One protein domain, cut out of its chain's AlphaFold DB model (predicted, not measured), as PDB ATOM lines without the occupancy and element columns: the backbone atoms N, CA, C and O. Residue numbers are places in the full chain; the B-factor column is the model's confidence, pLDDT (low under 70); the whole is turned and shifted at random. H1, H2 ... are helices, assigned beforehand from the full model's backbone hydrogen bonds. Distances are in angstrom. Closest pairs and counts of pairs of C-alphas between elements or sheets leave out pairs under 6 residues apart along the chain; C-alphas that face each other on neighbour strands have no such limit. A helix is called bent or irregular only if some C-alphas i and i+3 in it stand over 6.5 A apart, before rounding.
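This is residues 67 to 130 and 288 to 438 of the 1064 residues of the protein "Hypothetical protein" of Cryptomonas curvata (UniProt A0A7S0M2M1). Two small clusters of crossed helices stand one after the other along the longest axis, one of H1, H7, H8 and H12, the other of H2, H3a and H6, with H1 reaching from the first toward the second. Beyond the second cluster H3b and H4 make a loose far end, and H9, H10 and H11 form a wide loop between H8 and H12, of which residues 389 to 414 stick out. The printed part has 215 residues with twelve named helices, H1 to H12 in that order along the chain, and no named strand: the class is all helix. It is only just compact, close to loose, with a radius of gyration of the C-alphas of 20.3 A, and spans 64 by 45 by 34 A.

Find C-alpha 67 at (47.714, 7.051, 10.651); from there H1 runs 29.7 A to residue 87. Next come H2, residues 90 to 99, and H3, residues 105 to 130, assigned as one helix by its hydrogen bonds but bent: C-alphas 118 and 121 are 6.5 A apart. Its arms are H3a, residues 105 to 118, and H3b, residues 121 to 130, at a shallow tilt of 23 degrees. Past the cut, read H4 at 288 to 297, H5 at 306 to 313, H6 at 326 to 340, H7 at 352 to 355, H8 at 358 to 366, H9 at 372 to 378, H10 at 382 to 393 and H11 at 397 to 408. H12, residues 420 to 437, is 25.8 A long and ends at C-alpha 437, (53.506, 8.673, -10.276).

Begin at the hub, H1, which touches H12 about perpendicular, at 79 degrees; the closest C-alphas, of Leu 75 and Gly 431, are 6.2 A apart. H1 touches H7 at Ser 73 and Leu 352, C-alphas 5.4 A apart, and only just touches H8, with 3 pairs of C-alphas within 8 A, closest at Phe 83 and Leu 364, 7.5 A. H8 touches H12, closest C-alphas Leu 365 and Val 427, 6.1 A. Farther along, H6 touches H2, closest C-alphas Ala 96 and Thr 337, 5.1 A, and H3a, closest Cys 112 and Leu 330, 6.4 A. H5 is close to but not clearly touching H2, and H4 likewise with H3a; H10 and H11 meet only through their link. Every O i to N i+4 pair is within hydrogen-bond range in H1, H2, H3a, H3b, H5, H6, H8, H10 and H12, against 5 of 6 in H4, 7 of 8 in H11 and 0 of 3 in H9, where 2 of 4 O i to N i+3 pairs are; H7 is too short for an O i to N i+4 pair.

The C-alphas farthest apart, of Ser 67 and Ala 130, are 66.7 A apart. Residues 131 to 287 are not printed, and C-alphas 130 and 288 are 12.2 A apart across the cut. The links H5 to H6, H6 to H7 and H11 to H12 are long. Mean pLDDT of the printed part is 79.8; look for values under 70 at, among others, residues 123 to 130, 288 to 302 and 391 to 413.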
ATOM      1  N   SER A  67      46.726   7.193  11.727       95.31
ATOM      2  CA  SER A  67      47.714   7.051  10.651       95.31
ATOM      3  C   SER A  67      47.127   7.462   9.302       95.31
ATOM      4  O   SER A  67      47.688   8.324   8.626       95.31
ATOM      5  N   LYS A  68      45.962   6.910   8.932       94.44
ATOM      6  CA  LYS A  68      45.304   7.256   7.671       94.44
ATOM      7  C   LYS A  68      44.944   8.745   7.607       94.44
ATOM      8  O   LYS A  68      45.262   9.373   6.606       94.44
ATOM      9  N   SER A  69      44.349   9.317   8.658       92.81
ATOM     10  CA  SER A  69      43.973  10.740   8.690       92.81
ATOM     11  C   SER A  69      45.185  11.661   8.517       92.81
ATOM     12  O   SER A  69      45.122  12.635   7.766       92.81
ATOM     13  N   LYS A  70      46.325  11.320   9.135       92.75
ATOM     14  CA  LYS A  70      47.584  12.058   8.967       92.75
ATOM     15  C   LYS A  70      48.193  11.903   7.577       92.75
ATOM     16  O   LYS A  70      48.670  12.892   7.027       92.75
ATOM     17  N   VAL A  71      48.135  10.716   6.974       94.56
ATOM     18  CA  VAL A  71      48.580  10.509   5.583       94.56
ATOM     19  C   VAL A  71      47.689  11.269   4.600       94.56
ATOM     20  O   VAL A  71      48.217  11.978   3.749       94.56
ATOM     21  N   ASP A  72      46.365  11.184   4.744       94.50
ATOM     22  CA  ASP A  72      45.393  11.902   3.913       94.50
ATOM     23  C   ASP A  72      45.535  13.435   4.088       94.50
ATOM     24  O   ASP A  72      45.514  14.172   3.103       94.50
ATOM     25  N   SER A  73      45.781  13.932   5.308       92.94
ATOM     26  CA  SER A  73      46.049  15.360   5.569       92.94
ATOM     27  C   SER A  73      47.392  15.816   4.985       92.94
ATOM     28  O   SER A  73      47.449  16.824   4.286       92.94
ATOM     29  N   GLY A  74      48.473  15.057   5.185       93.38
ATOM     30  CA  GLY A  74      49.781  15.346   4.587       93.38
ATOM     31  C   GLY A  74      49.752  15.355   3.058       93.38
ATOM     32  O   GLY A  74      50.405  16.180   2.425       93.38
ATOM     33  N   LEU A  75      48.942  14.475   2.463       95.75
ATOM     34  CA  LEU A  75      48.734  14.389   1.022       95.75
ATOM     35  C   LEU A  75      48.068  15.658   0.479       95.75
ATOM     36  O   LEU A  75      48.566  16.242  -0.483       95.75
ATOM     37  N   ILE A  76      46.987  16.120   1.118       95.38
ATOM     38  CA  ILE A  76      46.309  17.354   0.704       95.38
ATOM     39  C   ILE A  76      47.197  18.579   0.976       95.38
ATOM     40  O   ILE A  76      47.220  19.491   0.157       95.38
ATOM     41  N   SER A  77      47.996  18.587   2.048       94.31
ATOM     42  CA  SER A  77      48.974  19.653   2.314       94.31
ATOM     43  C   SER A  77      50.016  19.760   1.189       94.31
ATOM     44  O   SER A  77      50.211  20.848   0.643       94.31
ATOM     45  N   SER A  78      50.591  18.636   0.731       95.25
ATOM     46  CA  SER A  78      51.448  18.617  -0.466       95.25
ATOM     47  C   SER A  78      50.713  19.090  -1.725       95.25
ATOM     48  O   SER A  78      51.295  19.822  -2.525       95.25
ATOM     49  N   MET A  79      49.447  18.696  -1.924       95.94
ATOM     50  CA  MET A  79      48.651  19.152  -3.072       95.94
ATOM     51  C   MET A  79      48.428  20.665  -3.036       95.94
ATOM     52  O   MET A  79      48.608  21.317  -4.058       95.94
ATOM     53  N   ILE A  80      48.102  21.242  -1.878       94.88
ATOM     54  CA  ILE A  80      47.938  22.691  -1.701       94.88
ATOM     55  C   ILE A  80      49.261  23.417  -1.963       94.88
ATOM     56  O   ILE A  80      49.278  24.388  -2.713       94.88
ATOM     57  N   ALA A  81      50.382  22.923  -1.432       93.50
ATOM     58  CA  ALA A  81      51.697  23.508  -1.688       93.50
ATOM     59  C   ALA A  81      52.065  23.486  -3.186       93.50
ATOM     60  O   ALA A  81      52.561  24.483  -3.719       93.50
ATOM     61  N   LEU A  82      51.777  22.384  -3.889       93.88
ATOM     62  CA  LEU A  82      51.995  22.256  -5.334       93.88
ATOM     63  C   LEU A  82      51.030  23.137  -6.150       93.88
ATOM     64  O   LEU A  82      51.466  23.785  -7.103       93.88
ATOM     65  N   PHE A  83      49.756  23.216  -5.748       94.75
ATOM     66  CA  PHE A  83      48.753  24.107  -6.335       94.75
ATOM     67  C   PHE A  83      49.188  25.564  -6.204       94.75
ATOM     68  O   PHE A  83      49.320  26.241  -7.214       94.75
ATOM     69  N   VAL A  84      49.501  26.046  -4.996       91.50
ATOM     70  CA  VAL A  84      49.937  27.434  -4.768       91.50
ATOM     71  C   VAL A  84      51.226  27.733  -5.543       91.50
ATOM     72  O   VAL A  84      51.336  28.802  -6.144       91.50
ATOM     73  N   LYS A  85      52.172  26.783  -5.616       91.69
ATOM     74  CA  LYS A  85      53.410  26.922  -6.406       91.69
ATOM     75  C   LYS A  85      53.161  27.083  -7.915       91.69
ATOM     76  O   LYS A  85      53.964  27.760  -8.552       91.69
ATOM     77  N   ARG A  86      52.106  26.476  -8.481       90.44
ATOM     78  CA  ARG A  86      51.795  26.505  -9.929       90.44
ATOM     79  C   ARG A  86      50.711  27.514 -10.325       90.44
ATOM     80  O   ARG A  86      50.874  28.213 -11.315       90.44
ATOM     81  N   ALA A  87      49.622  27.602  -9.568       88.44
ATOM     82  CA  ALA A  87      48.488  28.489  -9.829       88.44
ATOM     83  C   ALA A  87      48.786  29.964  -9.509       88.44
ATOM     84  O   ALA A  87      48.082  30.844  -9.996       88.44
ATOM     85  N   SER A  88      49.827  30.244  -8.714       87.00
ATOM     86  CA  SER A  88      50.288  31.605  -8.449       87.00
ATOM     87  C   SER A  88      51.789  31.746  -8.700       87.00
ATOM     88  O   SER A  88      52.624  31.084  -8.074       87.00
ATOM     89  N   SER A  89      52.151  32.647  -9.614       86.81
ATOM     90  CA  SER A  89      53.551  33.003  -9.850       86.81
ATOM     91  C   SER A  89      54.154  33.707  -8.616       86.81
ATOM     92  O   SER A  89      53.451  33.987  -7.635       86.81
ATOM     93  N   VAL A  90      55.463  33.967  -8.604       85.88
ATOM     94  CA  VAL A  90      56.099  34.682  -7.475       85.88
ATOM     95  C   VAL A  90      55.637  36.143  -7.462       85.88
ATOM     96  O   VAL A  90      55.258  36.675  -6.419       85.88
ATOM     97  N   GLU A  91      55.566  36.736  -8.650       85.62
ATOM     98  CA  GLU A  91      55.010  38.052  -8.957       85.62
ATOM     99  C   GLU A  91      53.552  38.147  -8.475       85.62
ATOM    100  O   GLU A  91      53.204  39.058  -7.726       85.62
ATOM    101  N   SER A  92      52.726  37.150  -8.819       87.75
ATOM    102  CA  SER A  92      51.314  37.053  -8.418       87.75
ATOM    103  C   SER A  92      51.142  37.061  -6.896       87.75
ATOM    104  O   SER A  92      50.259  37.738  -6.374       87.75
ATOM    105  N   ARG A  93      51.998  36.331  -6.166       88.81
ATOM    106  CA  ARG A  93      51.954  36.264  -4.695       88.81
ATOM    107  C   ARG A  93      52.391  37.565  -4.034       88.81
ATOM    108  O   ARG A  93      51.695  38.023  -3.132       88.81
ATOM    109  N   ARG A  94      53.478  38.190  -4.500       88.06
ATOM    110  CA  ARG A  94      53.912  39.507  -3.994       88.06
ATOM    111  C   ARG A  94      52.850  40.581  -4.259       88.06
ATOM    112  O   ARG A  94      52.522  41.354  -3.363       88.06
ATOM    113  N   LEU A  95      52.241  40.578  -5.448       89.12
ATOM    114  CA  LEU A  95      51.145  41.483  -5.802       89.12
ATOM    115  C   LEU A  95      49.905  41.260  -4.915       89.12
ATOM    116  O   LEU A  95      49.348  42.224  -4.392       89.12
ATOM    117  N   ALA A  96      49.511  40.007  -4.667       91.12
ATOM    118  CA  ALA A  96      48.406  39.676  -3.763       91.12
ATOM    119  C   ALA A  96      48.673  40.073  -2.297       91.12
ATOM    120  O   ALA A  96      47.748  40.491  -1.602       91.12
ATOM    121  N   GLN A  97      49.921  39.983  -1.827       90.31
ATOM    122  CA  GLN A  97      50.324  40.444  -0.491       90.31
ATOM    123  C   GLN A  97      50.253  41.973  -0.361       90.31
ATOM    124  O   GLN A  97      49.785  42.479   0.657       90.31
ATOM    125  N   LEU A  98      50.660  42.708  -1.403       91.06
ATOM    126  CA  LEU A  98      50.565  44.170  -1.462       91.06
ATOM    127  C   LEU A  98      49.097  44.646  -1.469       91.06
ATOM    128  O   LEU A  98      48.738  45.597  -0.771       91.06
ATOM    129  N   ILE A  99      48.237  43.948  -2.216       94.12
ATOM    130  CA  ILE A  99      46.800  44.239  -2.327       94.12
ATOM    131  C   ILE A  99      46.012  43.829  -1.070       94.12
ATOM    132  O   ILE A  99      45.084  44.538  -0.691       94.12
ATOM    133  N   GLY A 100      46.384  42.745  -0.386       91.00
ATOM    134  CA  GLY A 100      45.673  42.244   0.797       91.00
ATOM    135  C   GLY A 100      44.471  41.338   0.482       91.00
ATOM    136  O   GLY A 100      44.318  40.859  -0.642       91.00
ATOM    137  N   ASP A 101      43.653  41.073   1.505       89.62
ATOM    138  CA  ASP A 101      42.506  40.147   1.457       89.62
ATOM    139  C   ASP A 101      41.346  40.715   0.602       89.62
ATOM    140  O   ASP A 101      40.837  41.800   0.915       89.62
ATOM    141  N   PRO A 102      40.881  40.001  -0.445       90.31
ATOM    142  CA  PRO A 102      39.777  40.446  -1.295       90.31
ATOM    143  C   PRO A 102      38.411  40.500  -0.592       90.31
ATOM    144  O   PRO A 102      37.488  41.121  -1.123       90.31
ATOM    145  N   GLN A 103      38.249  39.908   0.598       88.69
ATOM    146  CA  GLN A 103      36.987  39.956   1.351       88.69
ATOM    147  C   GLN A 103      36.627  41.365   1.842       88.69
ATOM    148  O   GLN A 103      35.442  41.691   1.939       88.69
ATOM    149  N   ASN A 104      37.614  42.223   2.128       93.31
ATOM    150  CA  ASN A 104      37.360  43.619   2.482       93.31
ATOM    151  C   ASN A 104      37.287  44.486   1.217       93.31
ATOM    152  O   ASN A 104      38.214  45.235   0.919       93.31
ATOM    153  N   THR A 105      36.186  44.390   0.464       94.38
ATOM    154  CA  THR A 105      36.027  45.011  -0.866       94.38
ATOM    155  C   THR A 105      36.404  46.499  -0.927       94.38
ATOM    156  O   THR A 105      36.947  46.942  -1.937       94.38
ATOM    157  N   GLU A 106      36.142  47.287   0.122       95.38
ATOM    158  CA  GLU A 106      36.501  48.715   0.151       95.38
ATOM    159  C   GLU A 106      38.019  48.920   0.271       95.38
ATOM    160  O   GLU A 106      38.612  49.673  -0.506       95.38
ATOM    161  N   GLU A 107      38.668  48.218   1.203       93.94
ATOM    162  CA  GLU A 107      40.119  48.283   1.382       93.94
ATOM    163  C   GLU A 107      40.867  47.661   0.200       93.94
ATOM    164  O   GLU A 107      41.829  48.250  -0.285       93.94
ATOM    165  N   PHE A 108      40.383  46.526  -0.308       95.06
ATOM    166  CA  PHE A 108      40.873  45.872  -1.515       95.06
ATOM    167  C   PHE A 108      40.842  46.836  -2.709       95.06
ATOM    168  O   PHE A 108      41.886  47.115  -3.297       95.06
ATOM    169  N   ASN A 109      39.679  47.428  -3.024       95.62
ATOM    170  CA  ASN A 109      39.556  48.374  -4.139       95.62
ATOM    171  C   ASN A 109      40.491  49.582  -3.943       95.62
ATOM    172  O   ASN A 109      41.143  50.017  -4.890       95.62
ATOM    173  N   ARG A 110      40.598  50.103  -2.711       95.88
ATOM    174  CA  ARG A 110      41.492  51.218  -2.364       95.88
ATOM    175  C   ARG A 110      42.970  50.867  -2.558       95.88
ATOM    176  O   ARG A 110      43.705  51.687  -3.106       95.88
ATOM    177  N   ARG A 111      43.410  49.681  -2.131       94.44
ATOM    178  CA  ARG A 111      44.793  49.208  -2.291       94.44
ATOM    179  C   ARG A 111      45.107  48.906  -3.757       94.44
ATOM    180  O   ARG A 111      46.141  49.355  -4.242       94.44
ATOM    181  N   CYS A 112      44.195  48.269  -4.499       94.75
ATOM    182  CA  CYS A 112      44.304  48.110  -5.954       94.75
ATOM    183  C   CYS A 112      44.472  49.456  -6.659       94.75
ATOM    184  O   CYS A 112      45.407  49.618  -7.438       94.75
ATOM    185  N   LEU A 113      43.633  50.444  -6.332       94.81
ATOM    186  CA  LEU A 113      43.758  51.811  -6.838       94.81
ATOM    187  C   LEU A 113      45.120  52.425  -6.509       94.81
ATOM    188  O   LEU A 113      45.731  53.036  -7.380       94.81
ATOM    189  N   GLN A 114      45.626  52.269  -5.284       93.62
ATOM    190  CA  GLN A 114      46.949  52.779  -4.915       93.62
ATOM    191  C   GLN A 114      48.057  52.146  -5.772       93.62
ATOM    192  O   GLN A 114      48.847  52.882  -6.358       93.62
ATOM    193  N   VAL A 115      48.065  50.819  -5.929       91.25
ATOM    194  CA  VAL A 115      49.031  50.104  -6.785       91.25
ATOM    195  C   VAL A 115      48.906  50.546  -8.251       91.25
ATOM    196  O   VAL A 115      49.903  50.930  -8.862       91.25
ATOM    197  N   TYR A 116      47.694  50.590  -8.807       93.31
ATOM    198  CA  TYR A 116      47.443  51.016 -10.188       93.31
ATOM    199  C   TYR A 116      47.932  52.449 -10.468       93.31
ATOM    200  O   TYR A 116      48.650  52.698 -11.441       93.31
ATOM    201  N   ASN A 117      47.613  53.394  -9.575       91.81
ATOM    202  CA  ASN A 117      48.057  54.784  -9.700       91.81
ATOM    203  C   ASN A 117      49.588  54.917  -9.580       91.81
ATOM    204  O   ASN A 117      50.161  55.770 -10.257       91.81
ATOM    205  N   ILE A 118      50.248  54.082  -8.766       87.44
ATOM    206  CA  ILE A 118      51.713  54.058  -8.627       87.44
ATOM    207  C   ILE A 118      52.383  53.577  -9.922       87.44
ATOM    208  O   ILE A 118      53.218  54.306 -10.461       87.44
ATOM    209  N   TYR A 119      52.007  52.399 -10.433       83.38
ATOM    210  CA  TYR A 119      52.723  51.727 -11.527       83.38
ATOM    211  C   TYR A 119      52.319  52.205 -12.935       83.38
ATOM    212  O   TYR A 119      53.185  52.480 -13.769       83.38
ATOM    213  N   PHE A 120      51.019  52.339 -13.215       84.06
ATOM    214  CA  PHE A 120      50.517  52.589 -14.575       84.06
ATOM    215  C   PHE A 120      50.344  54.083 -14.852       84.06
ATOM    216  O   PHE A 120      50.949  54.640 -15.771       84.06
ATOM    217  N   ARG A 121      49.554  54.766 -14.014       82.38
ATOM    218  CA  ARG A 121      49.130  56.152 -14.269       82.38
ATOM    219  C   ARG A 121      50.301  57.134 -14.325       82.38
ATOM    220  O   ARG A 121      50.323  58.013 -15.186       82.38
ATOM    221  N   ASN A 122      51.298  56.968 -13.455       76.69
ATOM    222  CA  ASN A 122      52.516  57.781 -13.484       76.69
ATOM    223  C   ASN A 122      53.303  57.586 -14.795       76.69
ATOM    224  O   ASN A 122      53.677  58.573 -15.437       76.69
ATOM    225  N   SER A 123      53.493  56.337 -15.232       67.38
ATOM    226  CA  SER A 123      54.199  55.997 -16.475       67.38
ATOM    227  C   SER A 123      53.563  56.682 -17.690       67.38
ATOM    228  O   SER A 123      54.249  57.395 -18.428       67.38
ATOM    229  N   LEU A 124      52.235  56.595 -17.826       59.53
ATOM    230  CA  LEU A 124      51.477  57.214 -18.922       59.53
ATOM    231  C   LEU A 124      51.600  58.746 -18.963       59.53
ATOM    232  O   LEU A 124      51.698  59.328 -20.047       59.53
ATOM    233  N   THR A 125      51.657  59.423 -17.809       61.56
ATOM    234  CA  THR A 125      51.881  60.884 -17.781       61.56
ATOM    235  C   THR A 125      53.294  61.291 -18.202       61.56
ATOM    236  O   THR A 125      53.482  62.397 -18.713       61.56
ATOM    237  N   THR A 126      54.276  60.404 -18.034       60.94
ATOM    238  CA  THR A 126      55.671  60.657 -18.424       60.94
ATOM    239  C   THR A 126      55.846  60.442 -19.929       60.94
ATOM    240  O   THR A 126      56.319  61.338 -20.628       60.94
ATOM    241  N   ALA A 127      55.332  59.325 -20.457       58.44
ATOM    242  CA  ALA A 127      55.338  59.021 -21.890       58.44
ATOM    243  C   ALA A 127      54.608  60.089 -22.728       58.44
ATOM    244  O   ALA A 127      55.106  60.512 -23.771       58.44
ATOM    245  N   ASN A 128      53.459  60.588 -22.256       56.47
ATOM    246  CA  ASN A 128      52.726  61.643 -22.960       56.47
ATOM    247  C   ASN A 128      53.395  63.026 -22.873       56.47
ATOM    248  O   ASN A 128      53.200  63.831 -23.779       56.47
ATOM    249  N   ARG A 129      54.225  63.312 -21.856       54.03
ATOM    250  CA  ARG A 129      55.052  64.536 -21.833       54.03
ATOM    251  C   ARG A 129      56.191  64.473 -22.845       54.03
ATOM    252  O   ARG A 129      56.312  65.384 -23.661       54.03
ATOM    253  N   ALA A 130      56.940  63.370 -22.872       54.22
ATOM    254  CA  ALA A 130      58.038  63.158 -23.821       54.22
ATOM    255  C   ALA A 130      57.604  63.244 -25.303       54.22
ATOM    256  O   ALA A 130      58.424  63.476 -26.186       54.22
ATOM    257  N   GLY A 288      65.966  60.463 -15.279       46.09
ATOM    258  CA  GLY A 288      65.038  60.677 -14.164       46.09
ATOM    259  C   GLY A 288      63.916  59.635 -14.059       46.09
ATOM    260  O   GLY A 288      63.197  59.636 -13.060       46.09
ATOM    261  N   VAL A 289      63.735  58.768 -15.064       45.56
ATOM    262  CA  VAL A 289      62.688  57.731 -15.070       45.56
ATOM    263  C   VAL A 289      63.141  56.510 -14.275       45.56
ATOM    264  O   VAL A 289      62.439  56.103 -13.350       45.56
ATOM    265  N   ASP A 290      64.334  55.984 -14.561       49.69
ATOM    266  CA  ASP A 290      64.837  54.762 -13.924       49.69
ATOM    267  C   ASP A 290      65.013  54.918 -12.412       49.69
ATOM    268  O   ASP A 290      64.590  54.044 -11.660       49.69
ATOM    269  N   GLN A 291      65.528  56.059 -11.940       52.91
ATOM    270  CA  GLN A 291      65.633  56.346 -10.503       52.91
ATOM    271  C   GLN A 291      64.262  56.283  -9.809       52.91
ATOM    272  O   GLN A 291      64.134  55.755  -8.711       52.91
ATOM    273  N   LYS A 292      63.212  56.764 -10.483       53.22
ATOM    274  CA  LYS A 292      61.842  56.772  -9.961       53.22
ATOM    275  C   LYS A 292      61.195  55.386  -9.987       53.22
ATOM    276  O   LYS A 292      60.368  55.085  -9.134       53.22
ATOM    277  N   ILE A 293      61.576  54.546 -10.951       50.78
ATOM    278  CA  ILE A 293      61.185  53.133 -11.008       50.78
ATOM    279  C   ILE A 293      61.911  52.341  -9.908       50.78
ATOM    280  O   ILE A 293      61.266  51.545  -9.235       50.78
ATOM    281  N   GLN A 294      63.198  52.606  -9.654       53.75
ATOM    282  CA  GLN A 294      63.948  52.037  -8.523       53.75
ATOM    283  C   GLN A 294      63.308  52.414  -7.177       53.75
ATOM    284  O   GLN A 294      63.014  51.527  -6.376       53.75
ATOM    285  N   ASP A 295      62.990  53.697  -6.966       58.16
ATOM    286  CA  ASP A 295      62.299  54.170  -5.759       58.16
ATOM    287  C   ASP A 295      60.928  53.484  -5.573       58.16
ATOM    288  O   ASP A 295      60.544  53.167  -4.450       58.16
ATOM    289  N   ILE A 296      60.190  53.210  -6.660       53.34
ATOM    290  CA  ILE A 296      58.916  52.470  -6.616       53.34
ATOM    291  C   ILE A 296      59.137  50.980  -6.308       53.34
ATOM    292  O   ILE A 296      58.433  50.434  -5.456       53.34
ATOM    293  N   LEU A 297      60.113  50.318  -6.935       52.84
ATOM    294  CA  LEU A 297      60.438  48.906  -6.679       52.84
ATOM    295  C   LEU A 297      60.842  48.673  -5.212       52.84
ATOM    296  O   LEU A 297      60.406  47.692  -4.599       52.84
ATOM    297  N   ALA A 298      61.572  49.627  -4.624       60.94
ATOM    298  CA  ALA A 298      61.934  49.652  -3.207       60.94
ATOM    299  C   ALA A 298      60.727  49.780  -2.247       60.94
ATOM    300  O   ALA A 298      60.865  49.496  -1.059       60.94
ATOM    301  N   THR A 299      59.526  50.147  -2.724       57.22
ATOM    302  CA  THR A 299      58.314  50.216  -1.875       57.22
ATOM    303  C   THR A 299      57.585  48.883  -1.661       57.22
ATOM    304  O   THR A 299      56.550  48.873  -0.993       57.22
ATOM    305  N   GLY A 300      58.119  47.750  -2.143       54.12
ATOM    306  CA  GLY A 300      57.705  46.434  -1.627       54.12
ATOM    307  C   GLY A 300      57.653  45.255  -2.601       54.12
ATOM    308  O   GLY A 300      56.994  44.269  -2.279       54.12
ATOM    309  N   ILE A 301      58.301  45.314  -3.773       65.81
ATOM    310  CA  ILE A 301      58.336  44.169  -4.711       65.81
ATOM    311  C   ILE A 301      59.778  43.792  -5.109       65.81
ATOM    312  O   ILE A 301      60.048  43.423  -6.253       65.81
ATOM    313  N   GLU A 302      60.711  43.870  -4.154       65.19
ATOM    314  CA  GLU A 302      62.133  43.543  -4.340       65.19
ATOM    315  C   GLU A 302      62.365  42.171  -5.000       65.19
ATOM    316  O   GLU A 302      61.641  41.198  -4.762       65.19
ATOM    317  N   GLY A 303      63.398  42.089  -5.844       70.19
ATOM    318  CA  GLY A 303      63.755  40.862  -6.560       70.19
ATOM    319  C   GLY A 303      62.697  40.406  -7.571       70.19
ATOM    320  O   GLY A 303      62.477  39.202  -7.716       70.19
ATOM    321  N   THR A 304      62.001  41.343  -8.225       68.94
ATOM    322  CA  THR A 304      60.986  41.061  -9.255       68.94
ATOM    323  C   THR A 304      61.384  41.694 -10.581       68.94
ATOM    324  O   THR A 304      61.597  42.899 -10.663       68.94
ATOM    325  N   ASP A 305      61.482  40.871 -11.622       78.50
ATOM    326  CA  ASP A 305      61.829  41.295 -12.978       78.50
ATOM    327  C   ASP A 305      60.661  42.082 -13.603       78.50
ATOM    328  O   ASP A 305      59.562  41.550 -13.797       78.50
ATOM    329  N   PHE A 306      60.892  43.366 -13.887       73.56
ATOM    330  CA  PHE A 306      59.864  44.283 -14.381       73.56
ATOM    331  C   PHE A 306      59.322  43.870 -15.757       73.56
ATOM    332  O   PHE A 306      58.121  43.995 -15.996       73.56
ATOM    333  N   GLU A 307      60.156  43.314 -16.643       79.25
ATOM    334  CA  GLU A 307      59.687  42.857 -17.955       79.25
ATOM    335  C   GLU A 307      58.840  41.583 -17.833       79.25
ATOM    336  O   GLU A 307      57.835  41.460 -18.532       79.25
ATOM    337  N   ARG A 308      59.131  40.681 -16.881       76.75
ATOM    338  CA  ARG A 308      58.228  39.548 -16.578       76.75
ATOM    339  C   ARG A 308      56.889  40.017 -16.038       76.75
ATOM    340  O   ARG A 308      55.856  39.532 -16.492       76.75
ATOM    341  N   LEU A 309      56.901  40.962 -15.096       79.56
ATOM    342  CA  LEU A 309      55.679  41.531 -14.529       79.56
ATOM    343  C   LEU A 309      54.825  42.184 -15.629       79.56
ATOM    344  O   LEU A 309      53.630  41.933 -15.704       79.56
ATOM    345  N   LYS A 310      55.450  42.937 -16.537       81.25
ATOM    346  CA  LYS A 310      54.833  43.586 -17.704       81.25
ATOM    347  C   LYS A 310      54.290  42.590 -18.743       81.25
ATOM    348  O   LYS A 310      53.185  42.792 -19.239       81.25
ATOM    349  N   ILE A 311      55.007  41.500 -19.036       83.38
ATOM    350  CA  ILE A 311      54.517  40.401 -19.893       83.38
ATOM    351  C   ILE A 311      53.313  39.705 -19.246       83.38
ATOM    352  O   ILE A 311      52.311  39.472 -19.913       83.38
ATOM    353  N   PHE A 312      53.384  39.412 -17.947       82.75
ATOM    354  CA  PHE A 312      52.294  38.798 -17.187       82.75
ATOM    355  C   PHE A 312      51.046  39.692 -17.156       82.75
ATOM    356  O   PHE A 312      49.950  39.225 -17.457       82.75
ATOM    357  N   ILE A 313      51.219  40.985 -16.874       83.44
ATOM    358  CA  ILE A 313      50.160  42.002 -16.904       83.44
ATOM    359  C   ILE A 313      49.445  42.014 -18.265       83.44
ATOM    360  O   ILE A 313      48.218  41.951 -18.306       83.44
ATOM    361  N   LYS A 314      50.192  41.973 -19.378       83.12
ATOM    362  CA  LYS A 314      49.641  41.906 -20.745       83.12
ATOM    363  C   LYS A 314      48.819  40.651 -21.070       83.12
ATOM    364  O   LYS A 314      48.225  40.592 -22.136       83.12
ATOM    365  N   THR A 315      48.745  39.657 -20.182       85.12
ATOM    366  CA  THR A 315      47.811  38.522 -20.341       85.12
ATOM    367  C   THR A 315      46.397  38.807 -19.812       85.12
ATOM    368  O   THR A 315      45.525  37.941 -19.911       85.12
ATOM    369  N   PHE A 316      46.162  40.000 -19.250       85.56
ATOM    370  CA  PHE A 316      44.872  40.434 -18.699       85.56
ATOM    371  C   PHE A 316      44.222  41.620 -19.430       85.56
ATOM    372  O   PHE A 316      43.061  41.900 -19.135       85.56
ATOM    373  N   ASP A 317      44.943  42.236 -20.371       90.25
ATOM    374  CA  ASP A 317      44.425  43.100 -21.444       90.25
ATOM    375  C   ASP A 317      43.357  42.315 -22.240       90.25
ATOM    376  O   ASP A 317      43.627  41.205 -22.718       90.25
ATOM    377  N   LYS A 318      42.117  42.821 -22.296       89.81
ATOM    378  CA  LYS A 318      40.969  42.154 -22.943       89.81
ATOM    379  C   LYS A 318      40.524  42.825 -24.232       89.81
ATOM    380  O   LYS A 318      39.907  42.138 -25.051       89.81
ATOM    381  N   ASP A 319      40.727  44.132 -24.382       89.31
ATOM    382  CA  ASP A 319      40.311  44.863 -25.584       89.31
ATOM    383  C   ASP A 319      41.413  44.934 -26.657       89.31
ATOM    384  O   ASP A 319      41.104  45.059 -27.847       89.31
ATOM    385  N   GLY A 320      42.667  44.695 -26.262       88.75
ATOM    386  CA  GLY A 320      43.833  44.587 -27.125       88.75
ATOM    387  C   GLY A 320      44.515  45.916 -27.443       88.75
ATOM    388  O   GLY A 320      45.298  45.950 -28.399       88.75
ATOM    389  N   ASP A 321      44.229  47.007 -26.720       88.81
ATOM    390  CA  ASP A 321      44.870  48.309 -26.969       88.81
ATOM    391  C   ASP A 321      46.355  48.357 -26.544       88.81
ATOM    392  O   ASP A 321      47.146  49.125 -27.105       88.81
ATOM    393  N   GLY A 322      46.773  47.443 -25.658       86.06
ATOM    394  CA  GLY A 322      48.151  47.256 -25.213       86.06
ATOM    395  C   GLY A 322      48.573  48.091 -24.000       86.06
ATOM    396  O   GLY A 322      49.732  47.954 -23.573       86.06
ATOM    397  N   GLU A 323      47.676  48.920 -23.464       87.12
ATOM    398  CA  GLU A 323      47.699  49.455 -22.101       87.12
ATOM    399  C   GLU A 323      46.911  48.498 -21.164       87.12
ATOM    400  O   GLU A 323      46.807  47.305 -21.444       87.12
ATOM    401  N   ILE A 324      46.485  48.959 -19.985       88.75
ATOM    402  CA  ILE A 324      45.628  48.219 -19.034       88.75
ATOM    403  C   ILE A 324      44.773  49.266 -18.331       88.75
ATOM    404  O   ILE A 324      45.335  50.188 -17.727       88.75
ATOM    405  N   ASP A 325      43.448  49.126 -18.365       92.62
ATOM    406  CA  ASP A 325      42.554  50.077 -17.698       92.62
ATOM    407  C   ASP A 325      42.359  49.788 -16.189       92.62
ATOM    408  O   ASP A 325      42.898  48.835 -15.615       92.62
ATOM    409  N   GLU A 326      41.619  50.664 -15.503       93.75
ATOM    410  CA  GLU A 326      41.397  50.557 -14.054       93.75
ATOM    411  C   GLU A 326      40.514  49.347 -13.677       93.75
ATOM    412  O   GLU A 326      40.759  48.710 -12.649       93.75
ATOM    413  N   ASP A 327      39.535  48.986 -14.514       92.81
ATOM    414  CA  ASP A 327      38.613  47.863 -14.307       92.81
ATOM    415  C   ASP A 327      39.260  46.516 -14.685       92.81
ATOM    416  O   ASP A 327      39.033  45.502 -14.017       92.81
ATOM    417  N   GLU A 328      40.119  46.491 -15.704       92.81
ATOM    418  CA  GLU A 328      40.970  45.360 -16.065       92.81
ATOM    419  C   GLU A 328      42.028  45.084 -15.007       92.81
ATOM    420  O   GLU A 328      42.153  43.935 -14.570       92.81
ATOM    421  N   PHE A 329      42.730  46.115 -14.523       92.88
ATOM    422  CA  PHE A 329      43.653  45.958 -13.403       92.88
ATOM    423  C   PHE A 329      42.920  45.433 -12.165       92.88
ATOM    424  O   PHE A 329      43.406  44.511 -11.507       92.88
ATOM    425  N   LEU A 330      41.729  45.957 -11.857       93.44
ATOM    426  CA  LEU A 330      40.919  45.506 -10.725       93.44
ATOM    427  C   LEU A 330      40.415  44.062 -10.904       93.44
ATOM    428  O   LEU A 330      40.365  43.294  -9.942       93.44
ATOM    429  N   HIS A 331      40.087  43.656 -12.130       91.44
ATOM    430  CA  HIS A 331      39.696  42.291 -12.485       91.44
ATOM    431  C   HIS A 331      40.875  41.304 -12.413       91.44
ATOM    432  O   HIS A 331      40.726  40.211 -11.861       91.44
ATOM    433  N   MET A 332      42.051  41.685 -12.922       93.00
ATOM    434  CA  MET A 332      43.310  40.948 -12.770       93.00
ATOM    435  C   MET A 332      43.651  40.783 -11.286       93.00
ATOM    436  O   MET A 332      43.860  39.664 -10.819       93.00
ATOM    437  N   ALA A 333      43.638  41.882 -10.529       93.56
ATOM    438  CA  ALA A 333      43.897  41.907  -9.097       93.56
ATOM    439  C   ALA A 333      42.968  40.963  -8.323       93.56
ATOM    440  O   ALA A 333      43.458  40.165  -7.520       93.56
ATOM    441  N   ARG A 334      41.651  40.997  -8.589       93.69
ATOM    442  CA  ARG A 334      40.685  40.069  -7.971       93.69
ATOM    443  C   ARG A 334      41.012  38.628  -8.326       93.69
ATOM    444  O   ARG A 334      41.213  37.827  -7.431       93.69
ATOM    445  N   ARG A 335      41.193  38.303  -9.609       90.81
ATOM    446  CA  ARG A 335      41.500  36.928 -10.036       90.81
ATOM    447  C   ARG A 335      42.815  36.389  -9.453       90.81
ATOM    448  O   ARG A 335      42.906  35.197  -9.181       90.81
ATOM    449  N   ILE A 336      43.818  37.243  -9.248       89.75
ATOM    450  CA  ILE A 336      45.087  36.875  -8.601       89.75
ATOM    451  C   ILE A 336      44.896  36.670  -7.095       89.75
ATOM    452  O   ILE A 336      45.316  35.646  -6.557       89.75
ATOM    453  N   THR A 337      44.246  37.612  -6.409       91.00
ATOM    454  CA  THR A 337      43.996  37.505  -4.963       91.00
ATOM    455  C   THR A 337      43.053  36.359  -4.623       91.00
ATOM    456  O   THR A 337      43.368  35.607  -3.711       91.00
ATOM    457  N   ASP A 338      41.990  36.132  -5.393       90.50
ATOM    458  CA  ASP A 338      41.063  35.005  -5.230       90.50
ATOM    459  C   ASP A 338      41.761  33.641  -5.352       90.50
ATOM    460  O   ASP A 338      41.307  32.675  -4.746       90.50
ATOM    461  N   VAL A 339      42.862  33.536  -6.113       88.75
ATOM    462  CA  VAL A 339      43.669  32.307  -6.238       88.75
ATOM    463  C   VAL A 339      44.722  32.194  -5.132       88.75
ATOM    464  O   VAL A 339      44.937  31.098  -4.615       88.75
ATOM    465  N   VAL A 340      45.372  33.297  -4.746       88.56
ATOM    466  CA  VAL A 340      46.400  33.300  -3.688       88.56
ATOM    467  C   VAL A 340      45.775  33.139  -2.299       88.56
ATOM    468  O   VAL A 340      46.208  32.285  -1.532       88.56
ATOM    469  N   TRP A 341      44.722  33.898  -1.990       89.12
ATOM    470  CA  TRP A 341      43.981  33.826  -0.725       89.12
ATOM    471  C   TRP A 341      43.005  32.642  -0.656       89.12
ATOM    472  O   TRP A 341      42.394  32.421   0.386       89.12
ATOM    473  N   LEU A 342      42.894  31.829  -1.715       92.31
ATOM    474  CA  LEU A 342      42.169  30.558  -1.655       92.31
ATOM    475  C   LEU A 342      42.774  29.599  -0.624       92.31
ATOM    476  O   LEU A 342      42.047  28.800  -0.042       92.31
ATOM    477  N   PHE A 343      44.089  29.665  -0.412       91.00
ATOM    478  CA  PHE A 343      44.813  28.872   0.577       91.00
ATOM    479  C   PHE A 343      45.628  29.817   1.453       91.00
ATOM    480  O   PHE A 343      46.755  30.190   1.138       91.00
ATOM    481  N   THR A 344      45.000  30.238   2.545       82.75
ATOM    482  CA  THR A 344      45.477  31.291   3.450       82.75
ATOM    483  C   THR A 344      46.671  30.872   4.310       82.75
ATOM    484  O   THR A 344      47.321  31.714   4.926       82.75
ATOM    485  N   GLY A 345      46.941  29.569   4.406       81.56
ATOM    486  CA  GLY A 345      47.841  28.984   5.392       81.56
ATOM    487  C   GLY A 345      47.175  28.744   6.752       81.56
ATOM    488  O   GLY A 345      47.765  28.054   7.582       81.56
ATOM    489  N   ALA A 346      45.948  29.226   6.983       79.38
ATOM    490  CA  ALA A 346      45.148  28.863   8.158       79.38
ATOM    491  C   ALA A 346      44.581  27.432   8.062       79.38
ATOM    492  O   ALA A 346      44.101  26.883   9.051       79.38
ATOM    493  N   GLU A 347      44.669  26.803   6.887       80.75
ATOM    494  CA  GLU A 347      44.335  25.393   6.689       80.75
ATOM    495  C   GLU A 347      45.423  24.457   7.260       80.75
ATOM    496  O   GLU A 347      45.187  23.258   7.409       80.75
ATOM    497  N   ASN A 348      46.612  24.980   7.594       73.88
ATOM    498  CA  ASN A 348      47.727  24.192   8.119       73.88
ATOM    499  C   ASN A 348      47.398  23.554   9.474       73.88
ATOM    500  O   ASN A 348      47.263  24.233  10.492       73.88
ATOM    501  N   GLY A 349      47.372  22.225   9.498       72.06
ATOM    502  CA  GLY A 349      47.260  21.437  10.715       72.06
ATOM    503  C   GLY A 349      46.822  20.008  10.434       72.06
ATOM    504  O   GLY A 349      46.536  19.622   9.299       72.06
ATOM    505  N   ASP A 350      46.732  19.232  11.507       65.62
ATOM    506  CA  ASP A 350      46.019  17.962  11.487       65.62
ATOM    507  C   ASP A 350      44.501  18.225  11.270       65.62
ATOM    508  O   ASP A 350      43.996  19.325  11.543       65.62
ATOM    509  N   ASN A 351      43.785  17.242  10.707       76.94
ATOM    510  CA  ASN A 351      42.397  17.349  10.212       76.94
ATOM    511  C   ASN A 351      42.154  18.429   9.126       76.94
ATOM    512  O   ASN A 351      41.037  18.931   8.967       76.94
ATOM    513  N   LEU A 352      43.167  18.738   8.304       84.62
ATOM    514  CA  LEU A 352      43.049  19.574   7.093       84.62
ATOM    515  C   LEU A 352      41.854  19.175   6.199       84.62
ATOM    516  O   LEU A 352      41.141  20.029   5.674       84.62
ATOM    517  N   SER A 353      41.599  17.871   6.070       84.00
ATOM    518  CA  SER A 353      40.472  17.291   5.325       84.00
ATOM    519  C   SER A 353      39.086  17.777   5.783       84.00
ATOM    520  O   SER A 353      38.172  17.884   4.964       84.00
ATOM    521  N   GLU A 354      38.927  18.098   7.068       86.88
ATOM    522  CA  GLU A 354      37.694  18.639   7.645       86.88
ATOM    523  C   GLU A 354      37.664  20.173   7.595       86.88
ATOM    524  O   GLU A 354      36.612  20.752   7.318       86.88
ATOM    525  N   LYS A 355      38.813  20.834   7.784       90.06
ATOM    526  CA  LYS A 355      38.933  22.304   7.790       90.06
ATOM    527  C   LYS A 355      38.755  22.941   6.398       90.06
ATOM    528  O   LYS A 355      38.323  24.086   6.311       90.06
ATOM    529  N   LEU A 356      39.004  22.202   5.313       93.62
ATOM    530  CA  LEU A 356      38.837  22.689   3.935       93.62
ATOM    531  C   LEU A 356      37.384  23.006   3.549       93.62
ATOM    532  O   LEU A 356      36.455  22.242   3.820       93.62
ATOM    533  N   SER A 357      37.192  24.113   2.838       94.44
ATOM    534  CA  SER A 357      35.913  24.515   2.246       94.44
ATOM    535  C   SER A 357      35.633  23.823   0.908       94.44
ATOM    536  O   SER A 357      36.544  23.451   0.164       94.44
ATOM    537  N   ASP A 358      34.356  23.736   0.534       94.75
ATOM    538  CA  ASP A 358      33.936  23.177  -0.758       94.75
ATOM    539  C   ASP A 358      34.532  23.943  -1.950       94.75
ATOM    540  O   ASP A 358      34.781  23.348  -2.996       94.75
ATOM    541  N   ARG A 359      34.808  25.250  -1.803       92.88
ATOM    542  CA  ARG A 359      35.490  26.062  -2.828       92.88
ATOM    543  C   ARG A 359      36.931  25.596  -3.040       92.88
ATOM    544  O   ARG A 359      37.329  25.366  -4.179       92.88
ATOM    545  N   GLN A 360      37.678  25.402  -1.953       95.44
ATOM    546  CA  GLN A 360      39.052  24.891  -1.989       95.44
ATOM    547  C   GLN A 360      39.111  23.473  -2.577       95.44
ATOM    548  O   GLN A 360      39.919  23.208  -3.466       95.44
ATOM    549  N   LEU A 361      38.208  22.577  -2.158       95.94
ATOM    550  CA  LEU A 361      38.119  21.220  -2.711       95.94
ATOM    551  C   LEU A 361      37.788  21.239  -4.212       95.94
ATOM    552  O   LEU A 361      38.473  20.585  -4.997       95.94
ATOM    553  N   LYS A 362      36.797  22.030  -4.647       94.88
ATOM    554  CA  LYS A 362      36.439  22.166  -6.072       94.88
ATOM    555  C   LYS A 362      37.575  22.762  -6.907       94.88
ATOM    556  O   LYS A 362      37.745  22.346  -8.048       94.88
ATOM    557  N   ALA A 363      38.382  23.669  -6.358       93.75
ATOM    558  CA  ALA A 363      39.560  24.197  -7.047       93.75
ATOM    559  C   ALA A 363      40.671  23.148  -7.217       93.75
ATOM    560  O   ALA A 363      41.229  23.039  -8.306       93.75
ATOM    561  N   LEU A 364      40.944  22.324  -6.195       95.50
ATOM    562  CA  LEU A 364      41.888  21.201  -6.305       95.50
ATOM    563  C   LEU A 364      41.409  20.144  -7.318       95.50
ATOM    564  O   LEU A 364      42.233  19.553  -8.014       95.50
ATOM    565  N   LEU A 365      40.093  19.933  -7.446       95.12
ATOM    566  CA  LEU A 365      39.504  19.056  -8.470       95.12
ATOM    567  C   LEU A 365      39.549  19.652  -9.885       95.12
ATOM    568  O   LEU A 365      39.722  18.904 -10.842       95.12
ATOM    569  N   LYS A 366      39.386  20.975 -10.031       93.56
ATOM    570  CA  LYS A 366      39.464  21.678 -11.326       93.56
ATOM    571  C   LYS A 366      40.901  22.001 -11.764       93.56
ATOM    572  O   LYS A 366      41.095  22.458 -12.886       93.56
ATOM    573  N   HIS A 367      41.910  21.789 -10.916       94.12
ATOM    574  CA  HIS A 367      43.304  22.045 -11.276       94.12
ATOM    575  C   HIS A 367      43.853  20.976 -12.233       94.12
ATOM    576  O   HIS A 367      43.717  19.776 -12.000       94.12
ATOM    577  N   LYS A 368      44.530  21.423 -13.294       94.31
ATOM    578  CA  LYS A 368      45.200  20.565 -14.276       94.31
ATOM    579  C   LYS A 368      46.569  20.130 -13.738       94.31
ATOM    580  O   LYS A 368      47.592  20.753 -14.016       94.31
ATOM    581  N   TRP A 369      46.564  19.097 -12.897       94.31
ATOM    582  CA  TRP A 369      47.775  18.529 -12.300       94.31
ATOM    583  C   TRP A 369      48.736  17.987 -13.375       94.31
ATOM    584  O   TRP A 369      48.263  17.412 -14.356       94.31
ATOM    585  N   PRO A 370      50.066  18.135 -13.206       90.56
ATOM    586  CA  PRO A 370      51.029  17.599 -14.160       90.56
ATOM    587  C   PRO A 370      51.017  16.073 -14.182       90.56
ATOM    588  O   PRO A 370      50.974  15.417 -13.137       90.56
ATOM    589  N   VAL A 371      51.147  15.521 -15.381       87.56
ATOM    590  CA  VAL A 371      51.478  14.116 -15.606       87.56
ATOM    591  C   VAL A 371      52.996  13.954 -15.475       87.56
ATOM    592  O   VAL A 371      53.767  14.889 -15.686       87.56
ATOM    593  N   LYS A 372      53.459  12.745 -15.144       80.50
ATOM    594  CA  LYS A 372      54.886  12.415 -14.971       80.50
ATOM    595  C   LYS A 372      55.792  12.858 -16.136       80.50
ATOM    596  O   LYS A 372      56.955  13.179 -15.910       80.50
ATOM    597  N   ASN A 373      55.257  12.883 -17.357       75.69
ATOM    598  CA  ASN A 373      55.980  13.291 -18.563       75.69
ATOM    599  C   ASN A 373      56.294  14.797 -18.588       75.69
ATOM    600  O   ASN A 373      57.311  15.188 -19.153       75.69
ATOM    601  N   ASP A 374      55.451  15.621 -17.962       71.88
ATOM    602  CA  ASP A 374      55.571  17.082 -17.963       71.88
ATOM    603  C   ASP A 374      56.711  17.522 -17.032       71.88
ATOM    604  O   ASP A 374      57.518  18.381 -17.369       71.88
ATOM    605  N   VAL A 375      56.824  16.875 -15.864       65.31
ATOM    606  CA  VAL A 375      57.845  17.192 -14.847       65.31
ATOM    607  C   VAL A 375      59.266  16.939 -15.370       65.31
ATOM    608  O   VAL A 375      60.191  17.653 -15.002       65.31
ATOM    609  N   ALA A 376      59.438  15.980 -16.284       62.38
ATOM    610  CA  ALA A 376      60.718  15.714 -16.944       62.38
ATOM    611  C   ALA A 376      61.136  16.802 -17.962       62.38
ATOM    612  O   ALA A 376      62.259  16.758 -18.463       62.38
ATOM    613  N   GLN A 377      60.258  17.759 -18.284       58.59
ATOM    614  CA  GLN A 377      60.568  18.908 -19.144       58.59
ATOM    615  C   GLN A 377      60.992  20.144 -18.333       58.59
ATOM    616  O   GLN A 377      61.784  20.941 -18.831       58.59
ATOM    617  N   ASP A 378      60.548  20.269 -17.074       57.38
ATOM    618  CA  ASP A 378      60.933  21.365 -16.164       57.38
ATOM    619  C   ASP A 378      62.438  21.313 -15.767       57.38
ATOM    620  O   ASP A 378      62.996  22.331 -15.360       57.38
ATOM    621  N   GLU A 379      63.116  20.161 -15.906       57.72
ATOM    622  CA  GLU A 379      64.575  19.989 -15.694       57.72
ATOM    623  C   GLU A 379      65.422  20.068 -16.987       57.72
ATOM    624  O   GLU A 379      66.633  19.829 -16.955       57.72
ATOM    625  N   LEU A 380      64.827  20.390 -18.141       52.94
ATOM    626  CA  LEU A 380      65.575  20.474 -19.397       52.94
ATOM    627  C   LEU A 380      66.496  21.710 -19.412       52.94
ATOM    628  O   LEU A 380      66.082  22.808 -19.046       52.94
ATOM    629  N   ASP A 381      67.743  21.528 -19.868       59.34
ATOM    630  CA  ASP A 381      68.760  22.589 -19.974       59.34
ATOM    631  C   ASP A 381      68.180  23.889 -20.584       59.34
ATOM    632  O   ASP A 381      67.545  23.805 -21.635       59.34
ATOM    633  N   PRO A 382      68.410  25.088 -20.003       65.12
ATOM    634  CA  PRO A 382      67.773  26.329 -20.453       65.12
ATOM    635  C   PRO A 382      67.957  26.663 -21.939       65.12
ATOM    636  O   PRO A 382      67.067  27.265 -22.540       65.12
ATOM    637  N   GLN A 383      69.075  26.265 -22.553       64.94
ATOM    638  CA  GLN A 383      69.321  26.496 -23.978       64.94
ATOM    639  C   GLN A 383      68.474  25.553 -24.847       64.94
ATOM    640  O   GLN A 383      67.878  25.968 -25.844       64.94
ATOM    641  N   THR A 384      68.372  24.290 -24.435       65.62
ATOM    642  CA  THR A 384      67.506  23.271 -25.038       65.62
ATOM    643  C   THR A 384      66.030  23.627 -24.844       65.62
ATOM    644  O   THR A 384      65.260  23.592 -25.802       65.62
ATOM    645  N   LEU A 385      65.654  24.049 -23.634       54.53
ATOM    646  CA  LEU A 385      64.321  24.524 -23.283       54.53
ATOM    647  C   LEU A 385      63.930  25.729 -24.144       54.53
ATOM    648  O   LEU A 385      62.829  25.740 -24.680       54.53
ATOM    649  N   LYS A 386      64.830  26.699 -24.363       71.56
ATOM    650  CA  LYS A 386      64.558  27.852 -25.235       71.56
ATOM    651  C   LYS A 386      64.254  27.430 -26.677       71.56
ATOM    652  O   LYS A 386      63.244  27.859 -27.225       71.56
ATOM    653  N   ASN A 387      65.076  26.558 -27.262       75.00
ATOM    654  CA  ASN A 387      64.868  26.068 -28.631       75.00
ATOM    655  C   ASN A 387      63.549  25.280 -28.767       75.00
ATOM    656  O   ASN A 387      62.854  25.391 -29.775       75.00
ATOM    657  N   VAL A 388      63.192  24.492 -27.747       62.97
ATOM    658  CA  VAL A 388      61.923  23.749 -27.689       62.97
ATOM    659  C   VAL A 388      60.734  24.695 -27.491       62.97
ATOM    660  O   VAL A 388      59.708  24.509 -28.140       62.97
ATOM    661  N   ILE A 389      60.866  25.736 -26.664       59.84
ATOM    662  CA  ILE A 389      59.841  26.768 -26.461       59.84
ATOM    663  C   ILE A 389      59.590  27.551 -27.753       59.84
ATOM    664  O   ILE A 389      58.429  27.688 -28.122       59.84
ATOM    665  N   GLU A 390      60.624  27.992 -28.476       71.44
ATOM    666  CA  GLU A 390      60.454  28.681 -29.769       71.44
ATOM    667  C   GLU A 390      59.702  27.787 -30.783       71.44
ATOM    668  O   GLU A 390      58.778  28.253 -31.446       71.44
ATOM    669  N   HIS A 391      59.998  26.481 -30.838       59.88
ATOM    670  CA  HIS A 391      59.296  25.539 -31.727       59.88
ATOM    671  C   HIS A 391      57.870  25.167 -31.276       59.88
ATOM    672  O   HIS A 391      57.016  24.874 -32.113       59.88
ATOM    673  N   ILE A 392      57.592  25.161 -29.968       58.62
ATOM    674  CA  ILE A 392      56.261  24.855 -29.423       58.62
ATOM    675  C   ILE A 392      55.350  26.088 -29.468       58.62
ATOM    676  O   ILE A 392      54.177  25.948 -29.812       58.62
ATOM    677  N   GLN A 393      55.860  27.292 -29.194       57.25
ATOM    678  CA  GLN A 393      55.065  28.527 -29.199       57.25
ATOM    679  C   GLN A 393      54.460  28.841 -30.576       57.25
ATOM    680  O   GLN A 393      53.323  29.306 -30.628       57.25
ATOM    681  N   GLU A 394      55.141  28.509 -31.680       52.66
ATOM    682  CA  GLU A 394      54.577  28.646 -33.034       52.66
ATOM    683  C   GLU A 394      53.462  27.630 -33.368       52.66
ATOM    684  O   GLU A 394      52.738  27.838 -34.342       52.66
ATOM    685  N   GLN A 395      53.288  26.539 -32.603       47.88
ATOM    686  CA  GLN A 395      52.334  25.466 -32.946       47.88
ATOM    687  C   GLN A 395      51.262  25.157 -31.890       47.88
ATOM    688  O   GLN A 395      50.170  24.724 -32.265       47.88
ATOM    689  N   SER A 396      51.519  25.368 -30.595       46.75
ATOM    690  CA  SER A 396      50.549  25.053 -29.535       46.75
ATOM    691  C   SER A 396      49.701  26.249 -29.106       46.75
ATOM    692  O   SER A 396      48.506  26.072 -28.892       46.75
ATOM    693  N   ALA A 397      50.268  27.457 -29.015       47.28
ATOM    694  CA  ALA A 397      49.664  28.567 -28.268       47.28
ATOM    695  C   ALA A 397      48.237  28.939 -28.719       47.28
ATOM    696  O   ALA A 397      47.357  29.109 -27.879       47.28
ATOM    697  N   ALA A 398      47.983  29.009 -30.029       47.16
ATOM    698  CA  ALA A 398      46.644  29.283 -30.558       47.16
ATOM    699  C   ALA A 398      45.709  28.064 -30.450       47.16
ATOM    700  O   ALA A 398      44.568  28.175 -30.009       47.16
ATOM    701  N   LYS A 399      46.206  26.882 -30.831       47.44
ATOM    702  CA  LYS A 399      45.381  25.680 -30.995       47.44
ATOM    703  C   LYS A 399      44.977  25.054 -29.662       47.44
ATOM    704  O   LYS A 399      43.824  24.692 -29.466       47.44
ATOM    705  N   GLN A 400      45.916  25.001 -28.722       52.16
ATOM    706  CA  GLN A 400      45.682  24.525 -27.365       52.16
ATOM    707  C   GLN A 400      44.707  25.441 -26.613       52.16
ATOM    708  O   GLN A 400      43.937  24.939 -25.809       52.16
ATOM    709  N   TYR A 401      44.682  26.749 -26.903       45.53
ATOM    710  CA  TYR A 401      43.726  27.684 -26.301       45.53
ATOM    711  C   TYR A 401      42.293  27.494 -26.833       45.53
ATOM    712  O   TYR A 401      41.345  27.542 -26.050       45.53
ATOM    713  N   GLU A 402      42.112  27.224 -28.132       48.34
ATOM    714  CA  GLU A 402      40.791  26.878 -28.684       48.34
ATOM    715  C   GLU A 402      40.310  25.493 -28.220       48.34
ATOM    716  O   GLU A 402      39.176  25.373 -27.755       48.34
ATOM    717  N   ASP A 403      41.162  24.465 -28.273       48.66
ATOM    718  CA  ASP A 403      40.808  23.108 -27.833       48.66
ATOM    719  C   ASP A 403      40.523  23.054 -26.314       48.66
ATOM    720  O   ASP A 403      39.564  22.412 -25.887       48.66
ATOM    721  N   GLU A 404      41.290  23.770 -25.481       49.12
ATOM    722  CA  GLU A 404      41.070  23.838 -24.026       49.12
ATOM    723  C   GLU A 404      39.804  24.628 -23.664       49.12
ATOM    724  O   GLU A 404      39.081  24.226 -22.753       49.12
ATOM    725  N   LYS A 405      39.471  25.687 -24.415       45.09
ATOM    726  CA  LYS A 405      38.200  26.408 -24.261       45.09
ATOM    727  C   LYS A 405      37.004  25.524 -24.623       45.09
ATOM    728  O   LYS A 405      36.088  25.387 -23.820       45.09
ATOM    729  N   ASN A 406      37.038  24.880 -25.790       44.41
ATOM    730  CA  ASN A 406      35.949  24.018 -26.254       44.41
ATOM    731  C   ASN A 406      35.741  22.797 -25.336       44.41
ATOM    732  O   ASN A 406      34.605  22.391 -25.108       44.41
ATOM    733  N   HIS A 407      36.811  22.227 -24.769       45.31
ATOM    734  CA  HIS A 407      36.702  21.060 -23.889       45.31
ATOM    735  C   HIS A 407      36.275  21.412 -22.447       45.31
ATOM    736  O   HIS A 407      35.697  20.563 -21.760       45.31
ATOM    737  N   LEU A 408      36.520  22.642 -21.974       45.03
ATOM    738  CA  LEU A 408      36.069  23.099 -20.651       45.03
ATOM    739  C   LEU A 408      34.553  23.343 -20.579       45.03
ATOM    740  O   LEU A 408      33.971  23.115 -19.519       45.03
ATOM    741  N   ASP A 409      33.923  23.748 -21.685       46.88
ATOM    742  CA  ASP A 409      32.488  24.065 -21.736       46.88
ATOM    743  C   ASP A 409      31.574  22.822 -21.897       46.88
ATOM    744  O   ASP A 409      30.372  22.920 -21.660       46.88
ATOM    745  N   GLU A 410      32.107  21.642 -22.263       44.31
ATOM    746  CA  GLU A 410      31.303  20.419 -22.503       44.31
ATOM    747  C   GLU A 410      31.399  19.353 -21.384       44.31
ATOM    748  O   GLU A 410      30.603  18.414 -21.343       44.31
ATOM    749  N   VAL A 411      32.306  19.499 -20.406       48.78
ATOM    750  CA  VAL A 411      32.381  18.601 -19.228       48.78
ATOM    751  C   VAL A 411      31.697  19.239 -18.016       48.78
ATOM    752  O   VAL A 411      32.287  19.408 -16.946       48.78
ATOM    753  N   ASP A 412      30.410  19.555 -18.183       52.59
ATOM    754  CA  ASP A 412      29.532  20.110 -17.142       52.59
ATOM    755  C   ASP A 412      29.102  19.018 -16.136       52.59
ATOM    756  O   ASP A 412      27.945  18.630 -15.968       52.59
ATOM    757  N   CYS A 413      30.111  18.433 -15.493       56.94
ATOM    758  CA  CYS A 413      29.958  17.466 -14.421       56.94
ATOM    759  C   CYS A 413      29.327  18.195 -13.220       56.94
ATOM    760  O   CYS A 413      29.862  19.240 -12.837       56.94
ATOM    761  N   PRO A 414      28.254  17.677 -12.582       80.38
ATOM    762  CA  PRO A 414      27.517  18.369 -11.517       80.38
ATOM    763  C   PRO A 414      28.297  18.381 -10.188       80.38
ATOM    764  O   PRO A 414      27.886  17.825  -9.169       80.38
ATOM    765  N   LEU A 415      29.459  19.034 -10.201       81.31
ATOM    766  CA  LEU A 415      30.406  19.159  -9.098       81.31
ATOM    767  C   LEU A 415      29.808  19.956  -7.930       81.31
ATOM    768  O   LEU A 415      30.240  19.803  -6.790       81.31
ATOM    769  N   ASP A 416      28.790  20.770  -8.212       84.94
ATOM    770  CA  ASP A 416      28.016  21.523  -7.229       84.94
ATOM    771  C   ASP A 416      26.905  20.714  -6.538       84.94
ATOM    772  O   ASP A 416      26.370  21.182  -5.537       84.94
ATOM    773  N   ALA A 417      26.608  19.493  -7.005       90.38
ATOM    774  CA  ALA A 417      25.650  18.578  -6.374       90.38
ATOM    775  C   ALA A 417      26.305  17.482  -5.505       90.38
ATOM    776  O   ALA A 417      25.599  16.780  -4.782       90.38
ATOM    777  N   LEU A 418      27.632  17.317  -5.573       91.06
ATOM    778  CA  LEU A 418      28.382  16.345  -4.766       91.06
ATOM    779  C   LEU A 418      28.532  16.818  -3.316       91.06
ATOM    780  O   LEU A 418      28.803  17.992  -3.058       91.06
ATOM    781  N   ALA A 419      28.446  15.889  -2.366       95.00
ATOM    782  CA  ALA A 419      28.697  16.189  -0.962       95.00
ATOM    783  C   ALA A 419      30.192  16.450  -0.700       95.00
ATOM    784  O   ALA A 419      31.063  15.829  -1.316       95.00
ATOM    785  N   LYS A 420      30.508  17.298   0.292       93.81
ATOM    786  CA  LYS A 420      31.889  17.606   0.725       93.81
ATOM    787  C   LYS A 420      32.768  16.359   0.896       93.81
ATOM    788  O   LYS A 420      33.912  16.347   0.450       93.81
ATOM    789  N   ASN A 421      32.222  15.288   1.471       94.25
ATOM    790  CA  ASN A 421      32.946  14.029   1.681       94.25
ATOM    791  C   ASN A 421      33.308  13.315   0.363       94.25
ATOM    792  O   ASN A 421      34.360  12.686   0.276       94.25
ATOM    793  N   GLU A 422      32.472  13.427  -0.671       95.31
ATOM    794  CA  GLU A 422      32.717  12.851  -2.000       95.31
ATOM    795  C   GLU A 422      33.732  13.688  -2.786       95.31
ATOM    796  O   GLU A 422      34.621  13.134  -3.435       95.31
ATOM    797  N   LEU A 423      33.647  15.021  -2.678       95.56
ATOM    798  CA  LEU A 423      34.663  15.944  -3.194       95.56
ATOM    799  C   LEU A 423      36.032  15.648  -2.558       95.56
ATOM    800  O   LEU A 423      37.023  15.499  -3.268       95.56
ATOM    801  N   LEU A 424      36.071  15.477  -1.232       95.75
ATOM    802  CA  LEU A 424      37.266  15.119  -0.470       95.75
ATOM    803  C   LEU A 424      37.865  13.771  -0.905       95.75
ATOM    804  O   LEU A 424      39.073  13.701  -1.123       95.75
ATOM    805  N   GLN A 425      37.062  12.709  -1.068       95.94
ATOM    806  CA  GLN A 425      37.597  11.428  -1.560       95.94
ATOM    807  C   GLN A 425      38.170  11.560  -2.978       95.94
ATOM    808  O   GLN A 425      39.271  11.073  -3.219       95.94
ATOM    809  N   LYS A 426      37.508  12.297  -3.884       96.06
ATOM    810  CA  LYS A 426      38.045  12.564  -5.231       96.06
ATOM    811  C   LYS A 426      39.380  13.323  -5.192       96.06
ATOM    812  O   LYS A 426      40.296  12.943  -5.914       96.06
ATOM    813  N   VAL A 427      39.533  14.333  -4.326       96.56
ATOM    814  CA  VAL A 427      40.821  15.033  -4.127       96.56
ATOM    815  C   VAL A 427      41.892  14.063  -3.620       96.56
ATOM    816  O   VAL A 427      42.999  14.035  -4.153       96.56
ATOM    817  N   LEU A 428      41.561  13.224  -2.634       96.62
ATOM    818  CA  LEU A 428      42.485  12.229  -2.086       96.62
ATOM    819  C   LEU A 428      42.901  11.169  -3.118       96.62
ATOM    820  O   LEU A 428      44.052  10.743  -3.107       96.62
ATOM    821  N   ASP A 429      42.009  10.742  -4.011       96.94
ATOM    822  CA  ASP A 429      42.323   9.756  -5.056       96.94
ATOM    823  C   ASP A 429      43.196  10.342  -6.179       96.94
ATOM    824  O   ASP A 429      44.128   9.674  -6.639       96.94
ATOM    825  N   ILE A 430      43.000  11.618  -6.537       96.31
ATOM    826  CA  ILE A 430      43.962  12.368  -7.364       96.31
ATOM    827  C   ILE A 430      45.320  12.427  -6.649       96.31
ATOM    828  O   ILE A 430      46.331  12.029  -7.226       96.31
ATOM    829  N   GLY A 431      45.360  12.829  -5.374       96.06
ATOM    830  CA  GLY A 431      46.599  12.907  -4.593       96.06
ATOM    831  C   GLY A 431      47.365  11.581  -4.523       96.06
ATOM    832  O   GLY A 431      48.581  11.555  -4.721       96.06
ATOM    833  N   LYS A 432      46.663  10.459  -4.308       96.19
ATOM    834  CA  LYS A 432      47.249   9.104  -4.301       96.19
ATOM    835  C   LYS A 432      47.855   8.751  -5.660       96.19
ATOM    836  O   LYS A 432      48.912   8.124  -5.701       96.19
ATOM    837  N   THR A 433      47.219   9.178  -6.749       96.00
ATOM    838  CA  THR A 433      47.709   8.983  -8.122       96.00
ATOM    839  C   THR A 433      48.988   9.792  -8.356       96.00
ATOM    840  O   THR A 433      50.023   9.210  -8.668       96.00
ATOM    841  N   LEU A 434      48.985  11.093  -8.041       95.69
ATOM    842  CA  LEU A 434      50.173  11.957  -8.142       95.69
ATOM    843  C   LEU A 434      51.342  11.468  -7.265       95.69
ATOM    844  O   LEU A 434      52.504  11.551  -7.668       95.69
ATOM    845  N   ARG A 435      51.053  10.909  -6.080       95.62
ATOM    846  CA  ARG A 435      52.057  10.264  -5.217       95.62
ATOM    847  C   ARG A 435      52.619   8.986  -5.849       95.62
ATOM    848  O   ARG A 435      53.829   8.778  -5.800       95.62
ATOM    849  N   LYS A 436      51.772   8.138  -6.443       94.81
ATOM    850  CA  LYS A 436      52.182   6.904  -7.141       94.81
ATOM    851  C   LYS A 436      53.064   7.204  -8.357       94.81
ATOM    852  O   LYS A 436      54.043   6.497  -8.590       94.81
ATOM    853  N   ASP A 437      52.749   8.264  -9.093       94.38
ATOM    854  CA  ASP A 437      53.506   8.673 -10.276       94.38
ATOM    855  C   ASP A 437      54.850   9.333  -9.920       94.38
ATOM    856  O   ASP A 437      55.749   9.398 -10.762       94.38
ATOM    857  N   GLY A 438      55.032   9.758  -8.665       93.94
ATOM    858  CA  GLY A 438      56.228  10.447  -8.168       93.94
ATOM    859  C   GLY A 438      56.191  11.969  -8.339       93.94
ATOM    860  O   GLY A 438      57.165  12.636  -8.015       93.94
TER     861      GLY A 438